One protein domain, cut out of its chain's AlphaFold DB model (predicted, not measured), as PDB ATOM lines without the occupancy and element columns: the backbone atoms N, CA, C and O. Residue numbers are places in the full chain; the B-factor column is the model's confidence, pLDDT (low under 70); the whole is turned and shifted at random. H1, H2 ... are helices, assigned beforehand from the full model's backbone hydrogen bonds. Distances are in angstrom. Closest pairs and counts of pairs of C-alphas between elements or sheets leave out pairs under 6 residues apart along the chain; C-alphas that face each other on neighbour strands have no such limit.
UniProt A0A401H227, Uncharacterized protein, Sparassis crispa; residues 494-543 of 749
ATOM      1  N   HIS A 494     113.313  38.486  25.856       93.00
ATOM      2  CA  HIS A 494     112.664  37.528  24.958       93.00
ATOM      3  C   HIS A 494     113.438  37.382  23.645       93.00
ATOM      4  O   HIS A 494     114.292  38.203  23.313       93.00
ATOM      5  N   CYS A 495     113.157  36.309  22.903       93.81
ATOM      6  CA  CYS A 495     113.681  36.161  21.552       93.81
ATOM      7  C   CYS A 495     112.885  37.061  20.587       93.81
ATOM      8  O   CYS A 495     111.649  36.990  20.601       93.81
ATOM      9  N   PRO A 496     113.557  37.851  19.727       94.88
ATOM     10  CA  PRO A 496     112.885  38.642  18.701       94.88
ATOM     11  C   PRO A 496     112.322  37.770  17.570       94.88
ATOM     12  O   PRO A 496     111.404  38.205  16.898       94.88
ATOM     13  N   LYS A 497     112.814  36.535  17.374       94.50
ATOM     14  CA  LYS A 497     112.382  35.641  16.281       94.50
ATOM     15  C   LYS A 497     111.298  34.643  16.673       94.50
ATOM     16  O   LYS A 497     110.401  34.390  15.881       94.50
ATOM     17  N   CYS A 498     111.387  34.048  17.860       93.62
ATOM     18  CA  CYS A 498     110.537  32.921  18.257       93.62
ATOM     19  C   CYS A 498     109.800  33.166  19.581       93.62
ATOM     20  O   CYS A 498     110.039  34.158  20.277       93.62
ATOM     21  N   THR A 499     108.889  32.255  19.912       93.38
ATOM     22  CA  THR A 499     107.991  32.330  21.076       93.38
ATOM     23  C   THR A 499     108.559  31.682  22.344       93.38
ATOM     24  O   THR A 499     107.841  31.540  23.333       93.38
ATOM     25  N   VAL A 500     109.839  31.286  22.351       92.38
ATOM     26  CA  VAL A 500     110.463  30.604  23.495       92.38
ATOM     27  C   VAL A 500     110.387  31.447  24.772       92.38
ATOM     28  O   VAL A 500     110.672  32.649  24.776       92.38
ATOM     29  N   SER A 501     110.068  30.791  25.890       90.88
ATOM     30  CA  SER A 501     110.108  31.432  27.201       90.88
ATOM     31  C   SER A 501     111.550  31.806  27.582       90.88
ATOM     32  O   SER A 501     112.463  30.983  27.414       90.88
ATOM     33  N   PRO A 502     111.789  32.988  28.187       91.50
ATOM     34  CA  PRO A 502     113.114  33.389  28.666       91.50
ATOM     35  C   PRO A 502     113.793  32.370  29.592       91.50
ATOM     36  O   PRO A 502     115.020  32.312  29.626       91.50
ATOM     37  N   ASN A 503     113.010  31.561  30.313       91.38
ATOM     38  CA  ASN A 503     113.503  30.575  31.278       91.38
ATOM     39  C   ASN A 503     113.783  29.189  30.672       91.38
ATOM     40  O   ASN A 503     114.293  28.320  31.376       91.38
ATOM     41  N   GLN A 504     113.437  28.974  29.401       89.44
ATOM     42  CA  GLN A 504     113.583  27.687  28.711       89.44
ATOM     43  C   GLN A 504     114.609  27.734  27.572       89.44
ATOM     44  O   GLN A 504     114.984  26.702  27.028       89.44
ATOM     45  N   ARG A 505     115.111  28.925  27.228       90.12
ATOM     46  CA  ARG A 505     116.015  29.149  26.088       90.12
ATOM     47  C   ARG A 505     117.419  28.551  26.243       90.12
ATOM     48  O   ARG A 505     118.212  28.627  25.313       90.12
ATOM     49  N   GLY A 506     117.758  28.044  27.427       88.00
ATOM     50  CA  GLY A 506     119.029  27.377  27.683       88.00
ATOM     51  C   GLY A 506     119.099  25.952  27.146       88.00
ATOM     52  O   GLY A 506     120.202  25.416  27.057       88.00
ATOM     53  N   GLU A 507     117.970  25.341  26.788       88.50
ATOM     54  CA  GLU A 507     117.892  23.989  26.230       88.50
ATOM     55  C   GLU A 507     117.667  23.997  24.711       88.50
ATOM     56  O   GLU A 507     117.135  24.984  24.195       88.50
ATOM     57  N   PRO A 508     118.063  22.922  23.993       83.19
ATOM     58  CA  PRO A 508     117.916  22.833  22.543       83.19
ATOM     59  C   PRO A 508     116.452  22.531  22.197       83.19
ATOM     60  O   PRO A 508     116.069  21.399  21.899       83.19
ATOM     61  N   LEU A 509     115.602  23.545  22.341       78.94
ATOM     62  CA  LEU A 509     114.170  23.468  22.092       78.94
ATOM     63  C   LEU A 509     113.855  24.046  20.720       78.94
ATOM     64  O   LEU A 509     114.193  25.193  20.423       78.94
ATOM     65  N   HIS A 510     113.114  23.283  19.920       77.19
ATOM     66  CA  HIS A 510     112.503  23.828  18.719       77.19
ATOM     67  C   HIS A 510     111.354  24.760  19.123       77.19
ATOM     68  O   HIS A 510     110.350  24.318  19.682       77.19
ATOM     69  N   SER A 511     111.521  26.059  18.874       84.50
ATOM     70  CA  SER A 511     110.505  27.075  19.137       84.50
ATOM     71  C   SER A 511     109.965  27.628  17.828       84.50
ATOM     72  O   SER A 511     110.719  27.878  16.888       84.50
ATOM     73  N   LEU A 512     108.650  27.835  17.787       89.69
ATOM     74  CA  LEU A 512     107.974  28.403  16.631       89.69
ATOM     75  C   LEU A 512     108.376  29.865  16.438       89.69
ATOM     76  O   LEU A 512     108.479  30.631  17.405       89.69
ATOM     77  N   MET A 513     108.572  30.255  15.178       92.94
ATOM     78  CA  MET A 513     108.730  31.657  14.809       92.94
ATOM     79  C   MET A 513     107.483  32.440  15.233       92.94
ATOM     80  O   MET A 513     106.372  31.910  15.244       92.94
ATOM     81  N   ARG A 514     107.672  33.700  15.618       94.06
ATOM     82  CA  ARG A 514     106.560  34.614  15.869       94.06
ATOM     83  C   ARG A 514     105.803  34.856  14.566       94.06
ATOM     84  O   ARG A 514     106.413  35.019  13.513       94.06
ATOM     85  N   ASP A 515     104.488  34.907  14.680       92.44
ATOM     86  CA  ASP A 515     103.580  35.168  13.572       92.44
ATOM     87  C   ASP A 515     103.180  36.659  13.585       92.44
ATOM     88  O   ASP A 515     102.627  37.112  14.595       92.44
ATOM     89  N   PRO A 516     103.486  37.443  12.531       92.31
ATOM     90  CA  PRO A 516     103.096  38.850  12.428       92.31
ATOM     91  C   PRO A 516     101.609  39.107  12.689       92.31
ATOM     92  O   PRO A 516     101.304  40.019  13.458       92.31
ATOM     93  N   ASP A 517     100.714  38.271  12.162       91.62
ATOM     94  CA  ASP A 517      99.262  38.473  12.244       91.62
ATOM     95  C   ASP A 517      98.759  38.276  13.678       91.62
ATOM     96  O   ASP A 517      97.950  39.051  14.208       91.62
ATOM     97  N   VAL A 518      99.298  37.263  14.366       92.69
ATOM     98  CA  VAL A 518      99.009  37.019  15.786       92.69
ATOM     99  C   VAL A 518      99.501  38.188  16.635       92.69
ATOM    100  O   VAL A 518      98.794  38.654  17.528       92.69
ATOM    101  N   ILE A 519     100.713  38.681  16.371       93.94
ATOM    102  CA  ILE A 519     101.307  39.776  17.145       93.94
ATOM    103  C   ILE A 519     100.548  41.082  16.901       93.94
ATOM    104  O   ILE A 519     100.292  41.819  17.854       93.94
ATOM    105  N   GLU A 520     100.146  41.356  15.661       92.44
ATOM    106  CA  GLU A 520      99.318  42.510  15.322       92.44
ATOM    107  C   GLU A 520      97.973  42.465  16.045       92.44
ATOM    108  O   GLU A 520      97.590  43.460  16.665       92.44
ATOM    109  N   THR A 521      97.302  41.310  16.037       93.19
ATOM    110  CA  THR A 521      96.027  41.111  16.737       93.19
ATOM    111  C   THR A 521      96.170  41.432  18.225       93.19
ATOM    112  O   THR A 521      95.431  42.255  18.765       93.19
ATOM    113  N   VAL A 522      97.195  40.875  18.876       94.19
ATOM    114  CA  VAL A 522      97.475  41.095  20.304       94.19
ATOM    115  C   VAL A 522      97.803  42.559  20.612       94.19
ATOM    116  O   VAL A 522      97.367  43.097  21.633       94.19
ATOM    117  N   LEU A 523      98.570  43.233  19.747       94.19
ATOM    118  CA  LEU A 523      98.878  44.658  19.897       94.19
ATOM    119  C   LEU A 523      97.634  45.533  19.696       94.19
ATOM    120  O   LEU A 523      97.452  46.498  20.439       94.19
ATOM    121  N   SER A 524      96.779  45.190  18.731       92.81
ATOM    122  CA  SER A 524      95.516  45.882  18.460       92.81
ATOM    123  C   SER A 524      94.573  45.787  19.661       92.81
ATOM    124  O   SER A 524      94.132  46.813  20.179       92.81
ATOM    125  N   GLU A 525      94.365  44.585  20.200       93.31
ATOM    126  CA  GLU A 525      93.575  44.365  21.415       93.31
ATOM    127  C   GLU A 525      94.133  45.152  22.614       93.31
ATOM    128  O   GLU A 525      93.398  45.872  23.296       93.31
ATOM    129  N   ALA A 526      95.448  45.081  22.844       92.44
ATOM    130  CA  ALA A 526      96.101  45.812  23.926       92.44
ATOM    131  C   ALA A 526      95.981  47.339  23.763       92.44
ATOM    132  O   ALA A 526      95.813  48.055  24.752       92.44
ATOM    133  N   SER A 527      96.020  47.850  22.526       91.81
ATOM    134  CA  SER A 527      95.840  49.279  22.230       91.81
ATOM    135  C   SER A 527      94.426  49.782  22.538       91.81
ATOM    136  O   SER A 527      94.257  50.941  22.911       91.81
ATOM    137  N   GLN A 528      93.427  48.896  22.481       92.38
ATOM    138  CA  GLN A 528      92.034  49.177  22.843       92.38
ATOM    139  C   GLN A 528      91.774  49.059  24.358       92.38
ATOM    140  O   GLN A 528      90.645  49.230  24.816       92.38
ATOM    141  N   GLY A 529      92.808  48.769  25.154       89.56
ATOM    142  CA  GLY A 529      92.713  48.610  26.606       89.56
ATOM    143  C   GLY A 529      92.318  47.205  27.066       89.56
ATOM    144  O   GLY A 529      92.140  46.990  28.270       89.56
ATOM    145  N   LEU A 530      92.209  46.239  26.145       90.56
ATOM    146  CA  LEU A 530      92.053  44.831  26.500       90.56
ATOM    147  C   LEU A 530      93.358  44.297  27.110       90.56
ATOM    148  O   LEU A 530      94.439  44.867  26.947       90.56
ATOM    149  N   LYS A 531      93.264  43.189  27.849       88.06
ATOM    150  CA  LYS A 531      94.418  42.521  28.468       88.06
ATOM    151  C   LYS A 531      94.584  41.126  27.869       88.06
ATOM    152  O   LYS A 531      94.197  40.166  28.528       88.06
ATOM    153  N   PRO A 532      95.123  41.013  26.644       88.25
ATOM    154  CA  PRO A 532      95.378  39.713  26.045       88.25
ATOM    155  C   PRO A 532      96.336  38.901  26.922       88.25
ATOM    156  O   PRO A 532      97.396  39.399  27.320       88.25
ATOM    157  N   ASP A 533      95.965  37.655  27.223       84.12
ATOM    158  CA  ASP A 533      96.713  36.783  28.140       84.12
ATOM    159  C   ASP A 533      98.155  36.554  27.652       84.12
ATOM    160  O   ASP A 533      99.113  36.628  28.423       84.12
ATOM    161  N   ASN A 534      98.329  36.399  26.339       88.38
ATOM    162  CA  ASN A 534      99.619  36.158  25.696       88.38
ATOM    163  C   ASN A 534     100.515  37.410  25.567       88.38
ATOM    164  O   ASN A 534     101.695  37.265  25.254       88.38
ATOM    165  N   PHE A 535     100.034  38.634  25.835       91.44
ATOM    166  CA  PHE A 535     100.833  39.863  25.668       91.44
ATOM    167  C   PHE A 535     102.112  39.850  26.516       91.44
ATOM    168  O   PHE A 535     103.199  40.221  26.059       91.44
ATOM    169  N   LYS A 536     101.976  39.429  27.781       89.75
ATOM    170  CA  LYS A 536     103.100  39.349  28.722       89.75
ATOM    171  C   LYS A 536     104.023  38.183  28.397       89.75
ATOM    172  O   LYS A 536     105.236  38.375  28.456       89.75
ATOM    173  N   ASP A 537     103.458  37.039  28.025       89.31
ATOM    174  CA  ASP A 537     104.203  35.813  27.716       89.31
ATOM    175  C   ASP A 537     105.027  35.954  26.433       89.31
ATOM    176  O   ASP A 537     106.163  35.489  26.354       89.31
ATOM    177  N   LEU A 538     104.501  36.689  25.452       90.62
ATOM    178  CA  LEU A 538     105.216  37.066  24.233       90.62
ATOM    179  C   LEU A 538     106.208  38.216  24.466       90.62
ATOM    180  O   LEU A 538     106.983  38.554  23.565       90.62
ATOM    181  N   GLY A 539     106.207  38.825  25.654       92.88
ATOM    182  CA  GLY A 539     107.113  39.903  26.024       92.88
ATOM    183  C   GLY A 539     106.961  41.148  25.155       92.88
ATOM    184  O   GLY A 539     107.966  41.785  24.848       92.88
ATOM    185  N   LEU A 540     105.742  41.483  24.733       94.75
ATOM    186  CA  LEU A 540     105.491  42.601  23.822       94.75
ATOM    187  C   LEU A 540     105.579  43.961  24.525       94.75
ATOM    188  O   LEU A 540     105.401  44.089  25.746       94.75
ATOM    189  N   LYS A 541     105.887  44.990  23.735       94.56
ATOM    190  CA  LYS A 541     105.790  46.404  24.109       94.56
ATOM    191  C   LYS A 541     104.569  47.003  23.411       94.56
ATOM    192  O   LYS A 541     104.290  46.658  22.272       94.56
ATOM    193  N   LEU A 542     103.836  47.892  24.085       94.25
ATOM    194  CA  LEU A 542     102.646  48.519  23.503       94.25
ATOM    195  C   LEU A 542     103.059  49.642  22.545       94.25
ATOM    196  O   LEU A 542     103.267  50.790  22.958       94.25
ATOM    197  N   ILE A 543     103.202  49.269  21.281       94.81
ATOM    198  CA  ILE A 543     103.708  50.102  20.194       94.81
ATOM    199  C   ILE A 543     102.796  49.977  18.980       94.81
ATOM    200  O   ILE A 543     101.983  49.058  18.890       94.81
TER     201      ILE A 543
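Overview. This is residues 494 to 543 of the 749 residues of an uncharacterized protein of Sparassis crispa (UniProt A0A401H227). There is little regular structure here: one helix, H1, with the short H2 folded back onto it, makes one half of an elongated shape, and a wide loop of residues 494 to 515 makes the other half. After H2, residues 538 to 543 make a tail with no named element, and the C-alphas of His 494 and Ile 543, the first and last printed, are 16.2 A apart. The printed part has 50 residues with two named helices, H1 then H2, and no named strand; it is all helix in class, though the named elements hold only 16 residues. It is only just compact, close to loose, with a radius of gyration of the C-alphas of 11.6 A, and spans 37 by 19 by 15 A.

Arrangement. H1, residues 516 to 527, touches H2, residues 534 to 537, with residues 522 to 526 alone. Their closest C-alphas, those of Val 522 and Phe 535, are 6.4 A apart. Every O i to N i+4 pair in H1 is within hydrogen-bond range; H2 is too short for such a pair, but its one O i to N i+3 pair is within range.

Along the chain. H1 runs 16.0 A from C-alpha 516 at (103.096, 38.850, 12.428) to C-alpha 527. H2 runs 5.0 A and ends with C-alpha 537 at (104.203, 35.813, 27.716).

Size, cuts and confidence. The C-alphas farthest apart, of Pro 508 and Gln 528, are 36.9 A apart. The link from H1 to H2 is short, the printed part has no cut, and no printed residue has a pLDDT under 70.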